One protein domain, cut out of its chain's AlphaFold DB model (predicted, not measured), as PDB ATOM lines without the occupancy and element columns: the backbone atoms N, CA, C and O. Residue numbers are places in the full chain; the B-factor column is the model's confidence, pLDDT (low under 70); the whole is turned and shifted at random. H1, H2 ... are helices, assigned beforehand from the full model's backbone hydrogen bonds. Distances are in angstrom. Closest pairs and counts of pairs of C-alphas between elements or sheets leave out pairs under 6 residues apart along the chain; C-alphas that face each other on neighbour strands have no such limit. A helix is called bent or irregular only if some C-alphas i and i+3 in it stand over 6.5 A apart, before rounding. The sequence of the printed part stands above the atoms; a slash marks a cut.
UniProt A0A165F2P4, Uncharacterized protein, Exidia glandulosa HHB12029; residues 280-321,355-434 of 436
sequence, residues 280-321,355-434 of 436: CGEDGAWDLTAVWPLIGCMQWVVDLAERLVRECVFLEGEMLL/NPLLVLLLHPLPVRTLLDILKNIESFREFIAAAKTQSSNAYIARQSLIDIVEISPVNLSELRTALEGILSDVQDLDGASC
ATOM      1  N   CYS A 280       7.526  36.807  37.000       86.81
ATOM      2  CA  CYS A 280       8.083  37.827  36.105       86.81
ATOM      3  C   CYS A 280       8.890  37.258  34.926       86.81
ATOM      4  O   CYS A 280       9.235  38.026  34.023       86.81
ATOM      5  N   GLY A 281       9.239  35.969  34.963       80.38
ATOM      6  CA  GLY A 281      10.167  35.303  34.045       80.38
ATOM      7  C   GLY A 281       9.519  34.332  33.053       80.38
ATOM      8  O   GLY A 281      10.186  33.392  32.615       80.38
ATOM      9  N   GLU A 282       8.242  34.514  32.697       74.19
ATOM     10  CA  GLU A 282       7.539  33.620  31.763       74.19
ATOM     11  C   GLU A 282       8.210  33.581  30.369       74.19
ATOM     12  O   GLU A 282       8.518  34.605  29.755       74.19
ATOM     13  N   ASP A 283       8.447  32.368  29.853       68.12
ATOM     14  CA  ASP A 283       8.949  32.087  28.497       68.12
ATOM     15  C   ASP A 283      10.261  32.800  28.093       68.12
ATOM     16  O   ASP A 283      10.535  33.027  26.910       68.12
ATOM     17  N   GLY A 284      11.112  33.140  29.069       67.06
ATOM     18  CA  GLY A 284      12.409  33.786  28.827       67.06
ATOM     19  C   GLY A 284      12.317  35.273  28.468       67.06
ATOM     20  O   GLY A 284      13.326  35.884  28.103       67.06
ATOM     21  N   ALA A 285      11.130  35.871  28.583       76.69
ATOM     22  CA  ALA A 285      10.918  37.302  28.457       76.69
ATOM     23  C   ALA A 285      10.591  37.889  29.833       76.69
ATOM     24  O   ALA A 285       9.574  37.562  30.433       76.69
ATOM     25  N   TRP A 286      11.444  38.784  30.325       83.62
ATOM     26  CA  TRP A 286      11.214  39.416  31.621       83.62
ATOM     27  C   TRP A 286      10.277  40.618  31.506       83.62
ATOM     28  O   TRP A 286      10.443  41.467  30.621       83.62
ATOM     29  N   ASP A 287       9.334  40.733  32.442       81.31
ATOM     30  CA  ASP A 287       8.451  41.895  32.530       81.31
ATOM     31  C   ASP A 287       9.221  43.155  32.973       81.31
ATOM     32  O   ASP A 287       9.551  43.366  34.143       81.31
ATOM     33  N   LEU A 288       9.477  44.050  32.016       79.12
ATOM     34  CA  LEU A 288      10.150  45.328  32.255       79.12
ATOM     35  C   LEU A 288       9.334  46.301  33.122       79.12
ATOM     36  O   LEU A 288       9.897  47.277  33.622       79.12
ATOM     37  N   THR A 289       8.034  46.073  33.321       82.81
ATOM     38  CA  THR A 289       7.232  46.875  34.255       82.81
ATOM     39  C   THR A 289       7.552  46.539  35.715       82.81
ATOM     40  O   THR A 289       7.489  47.423  36.573       82.81
ATOM     41  N   ALA A 290       8.020  45.314  35.976       83.31
ATOM     42  CA  ALA A 290       8.455  44.826  37.282       83.31
ATOM     43  C   ALA A 290       9.965  45.006  37.542       83.31
ATOM     44  O   ALA A 290      10.470  44.572  38.578       83.31
ATOM     45  N   VAL A 291      10.696  45.698  36.655       87.75
ATOM     46  CA  VAL A 291      12.164  45.847  36.727       87.75
ATOM     47  C   VAL A 291      12.654  46.386  38.080       87.75
ATOM     48  O   VAL A 291      13.644  45.900  38.615       87.75
ATOM     49  N   TRP A 292      11.953  47.361  38.669       90.25
ATOM     50  CA  TRP A 292      12.354  47.978  39.939       90.25
ATOM     51  C   TRP A 292      12.068  47.099  41.159       90.25
ATOM     52  O   TRP A 292      12.974  46.951  41.979       90.25
ATOM     53  N   PRO A 293      10.870  46.489  41.296       90.38
ATOM     54  CA  PRO A 293      10.652  45.433  42.281       90.38
ATOM     55  C   PRO A 293      11.717  44.336  42.223       90.38
ATOM     56  O   PRO A 293      12.292  44.013  43.259       90.38
ATOM     57  N   LEU A 294      12.043  43.833  41.025       90.25
ATOM     58  CA  LEU A 294      13.060  42.795  40.851       90.25
ATOM     59  C   LEU A 294      14.439  43.272  41.317       90.25
ATOM     60  O   LEU A 294      15.070  42.582  42.107       90.25
ATOM     61  N   ILE A 295      14.874  44.477  40.930       91.62
ATOM     62  CA  ILE A 295      16.129  45.077  41.422       91.62
ATOM     63  C   ILE A 295      16.144  45.170  42.958       91.62
ATOM     64  O   ILE A 295      17.145  44.824  43.584       91.62
ATOM     65  N   GLY A 296      15.035  45.586  43.579       92.88
ATOM     66  CA  GLY A 296      14.914  45.631  45.039       92.88
ATOM     67  C   GLY A 296      15.020  44.249  45.691       92.88
ATOM     68  O   GLY A 296      15.698  44.090  46.706       92.88
ATOM     69  N   CYS A 297      14.406  43.231  45.085       92.62
ATOM     70  CA  CYS A 297      14.534  41.841  45.521       92.62
ATOM     71  C   CYS A 297      15.973  41.331  45.388       92.62
ATOM     72  O   CYS A 297      16.465  40.678  46.303       92.62
ATOM     73  N   MET A 298      16.674  41.669  44.303       92.88
ATOM     74  CA  MET A 298      18.082  41.304  44.115       92.88
ATOM     75  C   MET A 298      18.978  41.904  45.184       92.88
ATOM     76  O   MET A 298      19.795  41.190  45.758       92.88
ATOM     77  N   GLN A 299      18.799  43.191  45.484       94.25
ATOM     78  CA  GLN A 299      19.546  43.846  46.550       94.25
ATOM     79  C   GLN A 299      19.335  43.125  47.887       94.25
ATOM     80  O   GLN A 299      20.300  42.794  48.567       94.25
ATOM     81  N   TRP A 300      18.085  42.794  48.224       95.69
ATOM     82  CA  TRP A 300      17.788  42.050  49.448       95.69
ATOM     83  C   TRP A 300      18.435  40.654  49.471       95.69
ATOM     84  O   TRP A 300      18.927  40.225  50.515       95.69
ATOM     85  N   VAL A 301      18.459  39.942  48.338       94.75
ATOM     86  CA  VAL A 301      19.106  38.620  48.223       94.75
ATOM     87  C   VAL A 301      20.616  38.734  48.410       94.75
ATOM     88  O   VAL A 301      21.197  37.908  49.110       94.75
ATOM     89  N   VAL A 302      21.248  39.760  47.839       93.75
ATOM     90  CA  VAL A 302      22.678  40.034  48.036       93.75
ATOM     91  C   VAL A 302      22.974  40.348  49.503       93.75
ATOM     92  O   VAL A 302      23.894  39.763  50.071       93.75
ATOM     93  N   ASP A 303      22.154  41.175  50.152       94.06
ATOM     94  CA  ASP A 303      22.290  41.480  51.581       94.06
ATOM     95  C   ASP A 303      22.109  40.221  52.452       94.06
ATOM     96  O   ASP A 303      22.786  40.041  53.468       94.06
ATOM     97  N   LEU A 304      21.183  39.325  52.087       93.94
ATOM     98  CA  LEU A 304      21.016  38.031  52.754       93.94
ATOM     99  C   LEU A 304      22.249  37.143  52.558       93.94
ATOM    100  O   LEU A 304      22.733  36.575  53.534       93.94
ATOM    101  N   ALA A 305      22.754  37.035  51.328       93.56
ATOM    102  CA  ALA A 305      23.939  36.253  50.997       93.56
ATOM    103  C   ALA A 305      25.168  36.747  51.771       93.56
ATOM    104  O   ALA A 305      25.899  35.941  52.344       93.56
ATOM    105  N   GLU A 306      25.357  38.064  51.868       94.00
ATOM    106  CA  GLU A 306      26.425  38.660  52.668       94.00
ATOM    107  C   GLU A 306      26.295  38.302  54.147       94.00
ATOM    108  O   GLU A 306      27.267  37.848  54.753       94.00
ATOM    109  N   ARG A 307      25.100  38.462  54.732       93.81
ATOM    110  CA  ARG A 307      24.850  38.054  56.121       93.81
ATOM    111  C   ARG A 307      25.151  36.568  56.317       93.81
ATOM    112  O   ARG A 307      25.808  36.213  57.286       93.81
ATOM    113  N   LEU A 308      24.720  35.712  55.394       92.19
ATOM    114  CA  LEU A 308      24.892  34.266  55.491       92.19
ATOM    115  C   LEU A 308      26.366  33.849  55.429       92.19
ATOM    116  O   LEU A 308      26.835  33.130  56.309       92.19
ATOM    117  N   VAL A 309      27.108  34.337  54.430       92.31
ATOM    118  CA  VAL A 309      28.544  34.053  54.269       92.31
ATOM    119  C   VAL A 309      29.327  34.571  55.471       92.31
ATOM    120  O   VAL A 309      30.188  33.870  55.996       92.31
ATOM    121  N   ARG A 310      28.992  35.769  55.958       92.69
ATOM    122  CA  ARG A 310      29.615  36.349  57.147       92.69
ATOM    123  C   ARG A 310      29.449  35.451  58.375       92.69
ATOM    124  O   ARG A 310      30.433  35.195  59.063       92.69
ATOM    125  N   GLU A 311      28.242  34.953  58.637       90.44
ATOM    126  CA  GLU A 311      28.000  34.039  59.761       90.44
ATOM    127  C   GLU A 311      28.713  32.690  59.583       90.44
ATOM    128  O   GLU A 311      29.200  32.133  60.563       90.44
ATOM    129  N   CYS A 312      28.852  32.189  58.350       89.38
ATOM    130  CA  CYS A 312      29.636  30.979  58.080       89.38
ATOM    131  C   CYS A 312      31.122  31.176  58.422       89.38
ATOM    132  O   CYS A 312      31.716  30.329  59.087       89.38
ATOM    133  N   VAL A 313      31.707  32.315  58.033       89.50
ATOM    134  CA  VAL A 313      33.105  32.659  58.349       89.50
ATOM    135  C   VAL A 313      33.308  32.830  59.857       89.50
ATOM    136  O   VAL A 313      34.320  32.385  60.400       89.50
ATOM    137  N   PHE A 314      32.350  33.448  60.556       87.25
ATOM    138  CA  PHE A 314      32.407  33.553  62.015       87.25
ATOM    139  C   PHE A 314      32.341  32.182  62.691       87.25
ATOM    140  O   PHE A 314      33.149  31.917  63.581       87.25
ATOM    141  N   LEU A 315      31.439  31.304  62.241       86.56
ATOM    142  CA  LEU A 315      31.324  29.946  62.767       86.56
ATOM    143  C   LEU A 315      32.624  29.155  62.573       86.56
ATOM    144  O   LEU A 315      33.110  28.537  63.519       86.56
ATOM    145  N   GLU A 316      33.213  29.200  61.377       85.75
ATOM    146  CA  GLU A 316      34.496  28.549  61.098       85.75
ATOM    147  C   GLU A 316      35.603  29.085  62.021       85.75
ATOM    148  O   GLU A 316      36.341  28.310  62.635       85.75
ATOM    149  N   GLY A 317      35.677  30.409  62.187       84.69
ATOM    150  CA  GLY A 317      36.628  31.054  63.088       84.69
ATOM    151  C   GLY A 317      36.482  30.598  64.544       84.69
ATOM    152  O   GLY A 317      37.486  30.294  65.194       84.69
ATOM    153  N   GLU A 318      35.252  30.502  65.056       83.69
ATOM    154  CA  GLU A 318      34.981  29.989  66.404       83.69
ATOM    155  C   GLU A 318      35.362  28.513  66.549       83.69
ATOM    156  O   GLU A 318      36.001  28.134  67.534       83.69
ATOM    157  N   MET A 319      35.030  27.678  65.560       81.75
ATOM    158  CA  MET A 319      35.390  26.259  65.562       81.75
ATOM    159  C   MET A 319      36.910  26.057  65.595       81.75
ATOM    160  O   MET A 319      37.405  25.249  66.384       81.75
ATOM    161  N   LEU A 320      37.661  26.822  64.796       83.00
ATOM    162  CA  LEU A 320      39.126  26.784  64.785       83.00
ATOM    163  C   LEU A 320      39.723  27.254  66.118       83.00
ATOM    164  O   LEU A 320      40.667  26.642  66.626       83.00
ATOM    165  N   LEU A 321      39.159  28.306  66.719       81.06
ATOM    166  CA  LEU A 321      39.598  28.802  68.023       81.06
ATOM    167  C   LEU A 321      39.363  27.755  69.125       81.06
ATOM    168  O   LEU A 321      40.247  27.508  69.950       81.06
ATOM    169  N   ASN A 355      24.101  30.979  65.342       81.69
ATOM    170  CA  ASN A 355      23.188  31.987  64.806       81.69
ATOM    171  C   ASN A 355      22.037  31.300  64.045       81.69
ATOM    172  O   ASN A 355      22.299  30.511  63.129       81.69
ATOM    173  N   PRO A 356      20.762  31.606  64.358       82.38
ATOM    174  CA  PRO A 356      19.628  30.948  63.724       82.38
ATOM    175  C   PRO A 356      19.583  31.172  62.209       82.38
ATOM    176  O   PRO A 356      18.925  30.406  61.519       82.38
ATOM    177  N   LEU A 357      20.263  32.185  61.657       85.44
ATOM    178  CA  LEU A 357      20.371  32.392  60.208       85.44
ATOM    179  C   LEU A 357      20.942  31.162  59.477       85.44
ATOM    180  O   LEU A 357      20.518  30.859  58.363       85.44
ATOM    181  N   LEU A 358      21.841  30.414  60.124       87.31
ATOM    182  CA  LEU A 358      22.475  29.221  59.555       87.31
ATOM    183  C   LEU A 358      21.492  28.062  59.339       87.31
ATOM    184  O   LEU A 358      21.767  27.169  58.543       87.31
ATOM    185  N   VAL A 359      20.307  28.101  59.962       83.62
ATOM    186  CA  VAL A 359      19.233  27.124  59.712       83.62
ATOM    187  C   VAL A 359      18.790  27.134  58.244       83.62
ATOM    188  O   VAL A 359      18.354  26.104  57.736       83.62
ATOM    189  N   LEU A 360      18.961  28.254  57.528       85.31
ATOM    190  CA  LEU A 360      18.684  28.327  56.088       85.31
ATOM    191  C   LEU A 360      19.567  27.380  55.258       85.31
ATOM    192  O   LEU A 360      19.172  27.006  54.161       85.31
ATOM    193  N   LEU A 361      20.733  26.974  55.772       88.06
ATOM    194  CA  LEU A 361      21.639  26.034  55.105       88.06
ATOM    195  C   LEU A 361      21.380  24.572  55.483       88.06
ATOM    196  O   LEU A 361      21.845  23.675  54.791       88.06
ATOM    197  N   LEU A 362      20.640  24.326  56.567       83.38
ATOM    198  CA  LEU A 362      20.394  22.978  57.092       83.38
ATOM    199  C   LEU A 362      19.173  22.297  56.469       83.38
ATOM    200  O   LEU A 362      18.963  21.110  56.691       83.38
ATOM    201  N   HIS A 363      18.344  23.040  55.733       80.31
ATOM    202  CA  HIS A 363      17.106  22.522  55.162       80.31
ATOM    203  C   HIS A 363      17.106  22.662  53.631       80.31
ATOM    204  O   HIS A 363      17.410  23.746  53.121       80.31
ATOM    205  N   PRO A 364      16.694  21.625  52.873       83.50
ATOM    206  CA  PRO A 364      16.793  21.627  51.413       83.50
ATOM    207  C   PRO A 364      15.936  22.715  50.749       83.50
ATOM    208  O   PRO A 364      16.324  23.260  49.718       83.50
ATOM    209  N   LEU A 365      14.787  23.068  51.340       83.94
ATOM    210  CA  LEU A 365      13.883  24.095  50.799       83.94
ATOM    211  C   LEU A 365      14.553  25.481  50.644       83.94
ATOM    212  O   LEU A 365      14.579  25.976  49.514       83.94
ATOM    213  N   PRO A 366      15.088  26.131  51.701       87.50
ATOM    214  CA  PRO A 366      15.780  27.408  51.543       87.50
ATOM    215  C   PRO A 366      16.987  27.332  50.615       87.50
ATOM    216  O   PRO A 366      17.137  28.215  49.776       87.50
ATOM    217  N   VAL A 367      17.806  26.279  50.711       90.19
ATOM    218  CA  VAL A 367      18.988  26.116  49.848       90.19
ATOM    219  C   VAL A 367      18.577  26.078  48.376       90.19
ATOM    220  O   VAL A 367      19.096  26.846  47.567       90.19
ATOM    221  N   ARG A 368      17.583  25.254  48.030       90.69
ATOM    222  CA  ARG A 368      17.050  25.165  46.667       90.69
ATOM    223  C   ARG A 368      16.445  26.485  46.198       90.69
ATOM    224  O   ARG A 368      16.728  26.923  45.091       90.69
ATOM    225  N   THR A 369      15.652  27.131  47.048       90.44
ATOM    226  CA  THR A 369      15.006  28.406  46.706       90.44
ATOM    227  C   THR A 369      16.048  29.494  46.442       90.44
ATOM    228  O   THR A 369      15.940  30.230  45.467       90.44
ATOM    229  N   LEU A 370      17.091  29.576  47.275       93.62
ATOM    230  CA  LEU A 370      18.193  30.515  47.080       93.62
ATOM    231  C   LEU A 370      18.956  30.221  45.784       93.62
ATOM    232  O   LEU A 370      19.244  31.149  45.036       93.62
ATOM    233  N   LEU A 371      19.232  28.950  45.480       93.62
ATOM    234  CA  LEU A 371      19.861  28.548  44.220       93.62
ATOM    235  C   LEU A 371      19.047  28.962  42.992       93.62
ATOM    236  O   LEU A 371      19.610  29.494  42.035       93.62
ATOM    237  N   ASP A 372      17.739  28.725  43.015       92.56
ATOM    238  CA  ASP A 372      16.852  29.069  41.905       92.56
ATOM    239  C   ASP A 372      16.779  30.595  41.718       92.56
ATOM    240  O   ASP A 372      16.901  31.092  40.599       92.56
ATOM    241  N   ILE A 373      16.737  31.360  42.813       94.25
ATOM    242  CA  ILE A 373      16.827  32.825  42.763       94.25
ATOM    243  C   ILE A 373      18.163  33.286  42.174       94.25
ATOM    244  O   ILE A 373      18.162  34.152  41.306       94.25
ATOM    245  N   LEU A 374      19.300  32.718  42.591       93.81
ATOM    246  CA  LEU A 374      20.609  33.099  42.048       93.81
ATOM    247  C   LEU A 374      20.688  32.857  40.529       93.81
ATOM    248  O   LEU A 374      21.177  33.719  39.800       93.81
ATOM    249  N   LYS A 375      20.125  31.748  40.028       92.12
ATOM    250  CA  LYS A 375      20.004  31.483  38.579       92.12
ATOM    251  C   LYS A 375      19.111  32.503  37.871       92.12
ATOM    252  O   LYS A 375      19.428  32.950  36.765       92.12
ATOM    253  N   ASN A 376      18.004  32.887  38.501       91.31
ATOM    254  CA  ASN A 376      17.088  33.891  37.967       91.31
ATOM    255  C   ASN A 376      17.740  35.282  37.918       91.31
ATOM    256  O   ASN A 376      17.560  36.008  36.941       91.31
ATOM    257  N   ILE A 377      18.570  35.628  38.908       91.50
ATOM    258  CA  ILE A 377      19.373  36.859  38.919       91.50
ATOM    259  C   ILE A 377      20.350  36.885  37.739       91.50
ATOM    260  O   ILE A 377      20.421  37.890  37.028       91.50
ATOM    261  N   GLU A 378      21.072  35.789  37.499       90.06
ATOM    262  CA  GLU A 378      21.982  35.660  36.354       90.06
ATOM    263  C   GLU A 378      21.230  35.819  35.023       90.06
ATOM    264  O   GLU A 378      21.608  36.640  34.186       90.06
ATOM    265  N   SER A 379      20.105  35.118  34.871       89.69
ATOM    266  CA  SER A 379      19.276  35.154  33.659       89.69
ATOM    267  C   SER A 379      18.680  36.544  33.393       89.69
ATOM    268  O   SER A 379      18.668  37.029  32.259       89.69
ATOM    269  N   PHE A 380      18.212  37.233  34.436       89.00
ATOM    270  CA  PHE A 380      17.708  38.602  34.326       89.00
ATOM    271  C   PHE A 380      18.818  39.594  33.973       89.00
ATOM    272  O   PHE A 380      18.615  40.498  33.159       89.00
ATOM    273  N   ARG A 381      20.018  39.420  34.539       88.12
ATOM    274  CA  ARG A 381      21.187  40.238  34.193       88.12
ATOM    275  C   ARG A 381      21.537  40.094  32.715       88.12
ATOM    276  O   ARG A 381      21.760  41.108  32.053       88.12
ATOM    277  N   GLU A 382      21.557  38.873  32.189       88.88
ATOM    278  CA  GLU A 382      21.792  38.618  30.764       88.88
ATOM    279  C   GLU A 382      20.732  39.292  29.885       88.88
ATOM    280  O   GLU A 382      21.067  39.964  28.905       88.88
ATOM    281  N   PHE A 383      19.461  39.205  30.282       87.56
ATOM    282  CA  PHE A 383      18.362  39.865  29.583       87.56
ATOM    283  C   PHE A 383      18.512  41.392  29.548       87.56
ATOM    284  O   PHE A 383      18.421  42.001  28.479       87.56
ATOM    285  N   ILE A 384      18.792  42.030  30.689       86.19
ATOM    286  CA  ILE A 384      18.980  43.486  30.762       86.19
ATOM    287  C   ILE A 384      20.248  43.924  30.013       86.19
ATOM    288  O   ILE A 384      20.262  44.991  29.396       86.19
ATOM    289  N   ALA A 385      21.302  43.105  30.002       85.25
ATOM    290  CA  ALA A 385      22.506  43.372  29.220       85.25
ATOM    291  C   ALA A 385      22.243  43.318  27.704       85.25
ATOM    292  O   ALA A 385      22.809  44.125  26.958       85.25
ATOM    293  N   ALA A 386      21.375  42.402  27.260       84.88
ATOM    294  CA  ALA A 386      20.955  42.255  25.868       84.88
ATOM    295  C   ALA A 386      19.897  43.289  25.435       84.88
ATOM    296  O   ALA A 386      19.754  43.567  24.237       84.88
ATOM    297  N   ALA A 387      19.161  43.880  26.381       79.44
ATOM    298  CA  ALA A 387      18.153  44.891  26.098       79.44
ATOM    299  C   ALA A 387      18.782  46.126  25.427       79.44
ATOM    300  O   ALA A 387      19.754  46.716  25.903       79.44
ATOM    301  N   LYS A 388      18.208  46.551  24.293       69.25
ATOM    302  CA  LYS A 388      18.662  47.756  23.584       69.25
ATOM    303  C   LYS A 388      18.496  48.970  24.504       69.25
ATOM    304  O   LYS A 388      17.381  49.310  24.887       69.25
ATOM    305  N   THR A 389      19.593  49.670  24.781       63.31
ATOM    306  CA  THR A 389      19.715  50.832  25.689       63.31
ATOM    307  C   THR A 389      18.962  52.095  25.242       63.31
ATOM    308  O   THR A 389      19.264  53.195  25.694       63.31
ATOM    309  N   GLN A 390      17.980  51.983  24.344       61.50
ATOM    310  CA  GLN A 390      17.267  53.139  23.794       61.50
ATOM    311  C   GLN A 390      16.325  53.803  24.810       61.50
ATOM    312  O   GLN A 390      15.949  54.956  24.611       61.50
ATOM    313  N   SER A 391      15.960  53.119  25.901       70.50
ATOM    314  CA  SER A 391      15.193  53.712  26.999       70.50
ATOM    315  C   SER A 391      16.097  54.045  28.192       70.50
ATOM    316  O   SER A 391      16.911  53.229  28.627       70.50
ATOM    317  N   SER A 392      15.926  55.248  28.755       78.12
ATOM    318  CA  SER A 392      16.631  55.699  29.970       78.12
ATOM    319  C   SER A 392      16.491  54.689  31.117       78.12
ATOM    320  O   SER A 392      17.451  54.393  31.821       78.12
ATOM    321  N   ASN A 393      15.311  54.077  31.251       78.69
ATOM    322  CA  ASN A 393      15.031  53.107  32.307       78.69
ATOM    323  C   ASN A 393      15.854  51.821  32.165       78.69
ATOM    324  O   ASN A 393      16.354  51.331  33.170       78.69
ATOM    325  N   ALA A 394      16.043  51.299  30.947       77.44
ATOM    326  CA  ALA A 394      16.881  50.117  30.734       77.44
ATOM    327  C   ALA A 394      18.356  50.408  31.051       77.44
ATOM    328  O   ALA A 394      19.048  49.560  31.607       77.44
ATOM    329  N   TYR A 395      18.826  51.625  30.751       83.50
ATOM    330  CA  TYR A 395      20.175  52.056  31.110       83.50
ATOM    331  C   TYR A 395      20.366  52.150  32.631       83.50
ATOM    332  O   TYR A 395      21.333  51.601  33.155       83.50
ATOM    333  N   ILE A 396      19.437  52.795  33.346       87.56
ATOM    334  CA  ILE A 396      19.522  52.928  34.809       87.56
ATOM    335  C   ILE A 396      19.414  51.551  35.471       87.56
ATOM    336  O   ILE A 396      20.237  51.234  36.320       87.56
ATOM    337  N   ALA A 397      18.470  50.707  35.042       85.44
ATOM    338  CA  ALA A 397      18.329  49.344  35.547       85.44
ATOM    339  C   ALA A 397      19.620  48.532  35.361       85.44
ATOM    340  O   ALA A 397      20.084  47.886  36.295       85.44
ATOM    341  N   ARG A 398      20.246  48.617  34.180       86.38
ATOM    342  CA  ARG A 398      21.534  47.969  33.913       86.38
ATOM    343  C   ARG A 398      22.633  48.457  34.855       86.38
ATOM    344  O   ARG A 398      23.383  47.631  35.364       86.38
ATOM    345  N   GLN A 399      22.731  49.766  35.084       89.06
ATOM    346  CA  GLN A 399      23.734  50.313  35.998       89.06
ATOM    347  C   GLN A 399      23.482  49.858  37.440       89.06
ATOM    348  O   GLN A 399      24.409  49.409  38.099       89.06
ATOM    349  N   SER A 400      22.229  49.879  37.901       90.94
ATOM    350  CA  SER A 400      21.871  49.383  39.232       90.94
ATOM    351  C   SER A 400      22.216  47.904  39.412       90.94
ATOM    352  O   SER A 400      22.698  47.522  40.471       90.94
ATOM    353  N   LEU A 401      22.018  47.068  38.388       86.62
ATOM    354  CA  LEU A 401      22.401  45.654  38.444       86.62
ATOM    355  C   LEU A 401      23.913  45.452  38.523       86.62
ATOM    356  O   LEU A 401      24.366  44.579  39.259       86.62
ATOM    357  N   ILE A 402      24.684  46.250  37.781       85.94
ATOM    358  CA  ILE A 402      26.147  46.254  37.887       85.94
ATOM    359  C   ILE A 402      26.551  46.609  39.319       85.94
ATOM    360  O   ILE A 402      27.331  45.883  39.926       85.94
ATOM    361  N   ASP A 403      25.964  47.660  39.889       88.12
ATOM    362  CA  ASP A 403      26.299  48.103  41.241       88.12
ATOM    363  C   ASP A 403      25.921  47.050  42.301       88.12
ATOM    364  O   ASP A 403      26.679  46.819  43.238       88.12
ATOM    365  N   ILE A 404      24.784  46.366  42.147       89.62
ATOM    366  CA  ILE A 404      24.325  45.341  43.100       89.62
ATOM    367  C   ILE A 404      25.158  44.058  43.007       89.62
ATOM    368  O   ILE A 404      25.463  43.460  44.035       89.62
ATOM    369  N   VAL A 405      25.498  43.607  41.796       85.50
ATOM    370  CA  VAL A 405      26.136  42.297  41.580       85.50
ATOM    371  C   VAL A 405      27.659  42.396  41.541       85.50
ATOM    372  O   VAL A 405      28.331  41.577  42.158       85.50
ATOM    373  N   GLU A 406      28.225  43.376  40.833       82.25
ATOM    374  CA  GLU A 406      29.678  43.471  40.613       82.25
ATOM    375  C   GLU A 406      30.409  44.159  41.772       82.25
ATOM    376  O   GLU A 406      31.585  43.884  41.997       82.25
ATOM    377  N   ILE A 407      29.719  45.020  42.527       86.19
ATOM    378  CA  ILE A 407      30.261  45.668  43.737       86.19
ATOM    379  C   ILE A 407      29.847  44.894  45.004       86.19
ATOM    380  O   ILE A 407      30.194  45.282  46.120       86.19
ATOM    381  N   SER A 408      29.137  43.769  44.858       87.25
ATOM    382  CA  SER A 408      28.804  42.913  45.994       87.25
ATOM    383  C   SER A 408      30.077  42.403  46.683       87.25
ATOM    384  O   SER A 408      31.007  41.961  46.003       87.25
ATOM    385  N   PRO A 409      30.129  42.388  48.027       87.75
ATOM    386  CA  PRO A 409      31.225  41.751  48.752       87.75
ATOM    387  C   PRO A 409      31.216  40.221  48.619       87.75
ATOM    388  O   PRO A 409      32.185  39.575  49.017       87.75
ATOM    389  N   VAL A 410      30.142  39.632  48.082       89.69
ATOM    390  CA  VAL A 410      29.999  38.188  47.895       89.69
ATOM    391  C   VAL A 410      30.048  37.841  46.414       89.69
ATOM    392  O   VAL A 410      29.262  38.341  45.612       89.69
ATOM    393  N   ASN A 411      30.924  36.902  46.053       91.25
ATOM    394  CA  ASN A 411      30.910  36.319  44.719       91.25
ATOM    395  C   ASN A 411      29.712  35.362  44.580       91.25
ATOM    396  O   ASN A 411      29.757  34.216  45.030       91.25
ATOM    397  N   LEU A 412      28.637  35.832  43.940       89.62
ATOM    398  CA  LEU A 412      27.396  35.065  43.781       89.62
ATOM    399  C   LEU A 412      27.583  33.755  42.999       89.62
ATOM    400  O   LEU A 412      26.901  32.775  43.289       89.62
ATOM    401  N   SER A 413      28.526  33.713  42.052       90.38
ATOM    402  CA  SER A 413      28.794  32.513  41.246       90.38
ATOM    403  C   SER A 413      29.485  31.406  42.053       90.38
ATOM    404  O   SER A 413      29.129  30.228  41.958       90.38
ATOM    405  N   GLU A 414      30.428  31.784  42.919       91.75
ATOM    406  CA  GLU A 414      31.075  30.863  43.856       91.75
ATOM    407  C   GLU A 414      30.091  30.404  44.932       91.75
ATOM    408  O   GLU A 414      30.011  29.209  45.216       91.75
ATOM    409  N   LEU A 415      29.281  31.325  45.470       92.12
ATOM    410  CA  LEU A 415      28.237  30.993  46.437       92.12
ATOM    411  C   LEU A 415      27.240  29.986  45.857       92.12
ATOM    412  O   LEU A 415      26.899  29.013  46.522       92.12
ATOM    413  N   ARG A 416      26.797  30.186  44.611       93.12
ATOM    414  CA  ARG A 416      25.926  29.238  43.913       93.12
ATOM    415  C   ARG A 416      26.563  27.848  43.844       93.12
ATOM    416  O   ARG A 416      25.912  26.872  44.196       93.12
ATOM    417  N   THR A 417      27.830  27.764  43.446       93.44
ATOM    418  CA  THR A 417      28.561  26.487  43.355       93.44
ATOM    419  C   THR A 417      28.665  25.802  44.724       93.44
ATOM    420  O   THR A 417      28.444  24.599  44.837       93.44
ATOM    421  N   ALA A 418      28.946  26.568  45.783       92.38
ATOM    422  CA  ALA A 418      28.997  26.047  47.147       92.38
ATOM    423  C   ALA A 418      27.628  25.529  47.620       92.38
ATOM    424  O   ALA A 418      27.541  24.444  48.191       92.38
ATOM    425  N   LEU A 419      26.549  26.267  47.341       91.81
ATOM    426  CA  LEU A 419      25.182  25.865  47.680       91.81
ATOM    427  C   LEU A 419      24.721  24.625  46.899       91.81
ATOM    428  O   LEU A 419      23.989  23.811  47.455       91.81
ATOM    429  N   GLU A 420      25.144  24.455  45.641       92.44
ATOM    430  CA  GLU A 420      24.893  23.228  44.866       92.44
ATOM    431  C   GLU A 420      25.558  22.012  45.536       92.44
ATOM    432  O   GLU A 420      24.929  20.957  45.639       92.44
ATOM    433  N   GLY A 421      26.776  22.178  46.069       90.38
ATOM    434  CA  GLY A 421      27.451  21.161  46.881       90.38
ATOM    435  C   GLY A 421      26.690  20.831  48.168       90.38
ATOM    436  O   GLY A 421      26.352  19.675  48.399       90.38
ATOM    437  N   ILE A 422      26.317  21.855  48.945       87.69
ATOM    438  CA  ILE A 422      25.543  21.686  50.188       87.69
ATOM    439  C   ILE A 422      24.210  20.981  49.916       87.69
ATOM    440  O   ILE A 422      23.798  20.119  50.684       87.69
ATOM    441  N   LEU A 423      23.517  21.330  48.827       87.94
ATOM    442  CA  LEU A 423      22.253  20.687  48.483       87.94
ATOM    443  C   LEU A 423      22.434  19.190  48.196       87.94
ATOM    444  O   LEU A 423      21.567  18.409  48.583       87.94
ATOM    445  N   SER A 424      23.536  18.799  47.545       88.19
ATOM    446  CA  SER A 424      23.889  17.386  47.348       88.19
ATOM    447  C   SER A 424      24.096  16.690  48.692       88.19
ATOM    448  O   SER A 424      23.467  15.667  48.951       88.19
ATOM    449  N   ASP A 425      24.885  17.295  49.582       84.56
ATOM    450  CA  ASP A 425      25.188  16.731  50.901       84.56
ATOM    451  C   ASP A 425      23.921  16.566  51.761       84.56
ATOM    452  O   ASP A 425      23.720  15.539  52.408       84.56
ATOM    453  N   VAL A 426      23.024  17.558  51.749       79.69
ATOM    454  CA  VAL A 426      21.746  17.514  52.482       79.69
ATOM    455  C   VAL A 426      20.828  16.415  51.936       79.69
ATOM    456  O   VAL A 426      20.195  15.704  52.714       79.69
ATOM    457  N   GLN A 427      20.770  16.235  50.613       79.56
ATOM    458  CA  GLN A 427      19.976  15.168  49.996       79.56
ATOM    459  C   GLN A 427      20.517  13.774  50.332       79.56
ATOM    460  O   GLN A 427      19.730  12.854  50.567       79.56
ATOM    461  N   ASP A 428      21.838  13.623  50.406       80.06
ATOM    462  CA  ASP A 428      22.481  12.368  50.797       80.06
ATOM    463  C   ASP A 428      22.206  12.023  52.275       80.06
ATOM    464  O   ASP A 428      21.974  10.857  52.616       80.06
ATOM    465  N   LEU A 429      22.143  13.032  53.153       72.00
ATOM    466  CA  LEU A 429      21.778  12.872  54.567       72.00
ATOM    467  C   LEU A 429      20.303  12.466  54.761       72.00
ATOM    468  O   LEU A 429      20.006  11.590  55.581       72.00
ATOM    469  N   ASP A 430      19.382  13.039  53.984       59.62
ATOM    470  CA  ASP A 430      17.962  12.652  53.998       59.62
ATOM    471  C   ASP A 430      17.748  11.238  53.414       59.62
ATOM    472  O   ASP A 430      16.928  10.465  53.916       59.62
ATOM    473  N   GLY A 431      18.533  10.843  52.406       50.22
ATOM    474  CA  GLY A 431      18.506   9.491  51.836       50.22
ATOM    475  C   GLY A 431      18.941   8.395  52.819       50.22
ATOM    476  O   GLY A 431      18.395   7.290  52.797       50.22
ATOM    477  N   ALA A 432      19.871   8.704  53.728       43.34
ATOM    478  CA  ALA A 432      20.366   7.774  54.745       43.34
ATOM    479  C   ALA A 432      19.385   7.546  55.914       43.34
ATOM    480  O   ALA A 432      19.473   6.533  56.609       43.34
ATOM    481  N   SER A 433      18.429   8.454  56.135       39.03
ATOM    482  CA  SER A 433      17.455   8.363  57.235       39.03
ATOM    483  C   SER A 433      16.148   7.638  56.867       39.03
ATOM    484  O   SER A 433      15.333   7.369  57.747       39.03
ATOM    485  N   CYS A 434      15.977   7.226  55.603       31.67
ATOM    486  CA  CYS A 434      14.842   6.415  55.130       31.67
ATOM    487  C   CYS A 434      15.135   4.903  55.008       31.67
ATOM    488  O   CYS A 434      14.305   4.162  54.477       31.67
TER     489      CYS A 434
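This is residues 280 to 321 and 355 to 434 of the 436 residues of an uncharacterized protein of Exidia glandulosa HHB12029 (UniProt A0A165F2P4). Two long helices, H1 and H3, come close at Met 298 and Ile 377 and spread apart towards the end of H1, where the short H2 bridges from H1 to the start of H3. H4 packs along residues 291 to 302 of H1 and on the last part of H3, while H5 packs along residues 364 to 374 of H3; residues 316 to 321 of H1 stick out. The printed part has 122 residues with five named helices in the order H1 H2 H3 H4 H5 and no named strand, an all-helix domain. It is only just loose, close to compact, with a radius of gyration of the C-alphas of 16.8 A, and only just elongated, with spans of 53 by 35 by 20 A.

H1, residues 288 to 321, has a kink of 29 degrees near residue 295 and is irregular, with C-alphas 289 and 292 7.7 A apart. With residues 308 to 312 alone it touches H2, residues 356 to 362, about perpendicular at 84 degrees; their closest C-alphas, of Leu 308 and Leu 357, are 6.8 A apart. H3, residues 364 to 386, is the hub. H2 and H3 touch only at the corner, and only just, with 3 pairs of C-alphas within 8 A, the closest those of Leu 360 and Pro 366 at 5.5 A. H1 and H3 are close but not clearly touching, at a steep tilt of 48 degrees, opposite ways; the closest C-alphas, of Met 298 and Ile 377, are 7.0 A apart. H4, residues 392 to 406, touches H1 at a shallow tilt of 7 degrees, the same way, with the C-alphas of Gln 299 and Ile 404 closest at 6.1 A. H4 touches residues 381 to 385 of H3 at a steep tilt of 46 degrees, opposite ways, with the C-alphas of Ile 384 and Arg 398 closest at 6.0 A. H5, residues 412 to 432, touches H3 at a shallow tilt of 28 degrees, opposite ways; the closest C-alphas, of Leu 371 and Arg 416, are 6.1 A apart. H1 and H5 are near each other, and H2 and H4 are apart. In H3, H4 and H5 every O i to N i+4 pair is within hydrogen-bond range; in H1 28 of 30 are, and in H2 0 of 3, beside 4 of 4 O i to N i+3 pairs.

H1 begins at C-alpha 288 (10.150, 45.328, 32.255) and measures 49.2 A from first to last C-alpha. H3 measures 33.1 A, H5 30.2 A and H4 20.8 A. H5 ends at C-alpha 432 (20.366, 7.774, 54.745).

The C-alphas farthest apart, of Gln 390 and Cys 434, are 56.3 A apart. Residues 322 to 354 are not printed, and C-alphas 321 and 355 are 17.0 A apart across the cut. The links H2 to H3, H3 to H4 and H4 to H5 are tight. The mean pLDDT of the printed part is 84.7, with residues 283 to 284, 388 to 390 and 430 to 434 under 70.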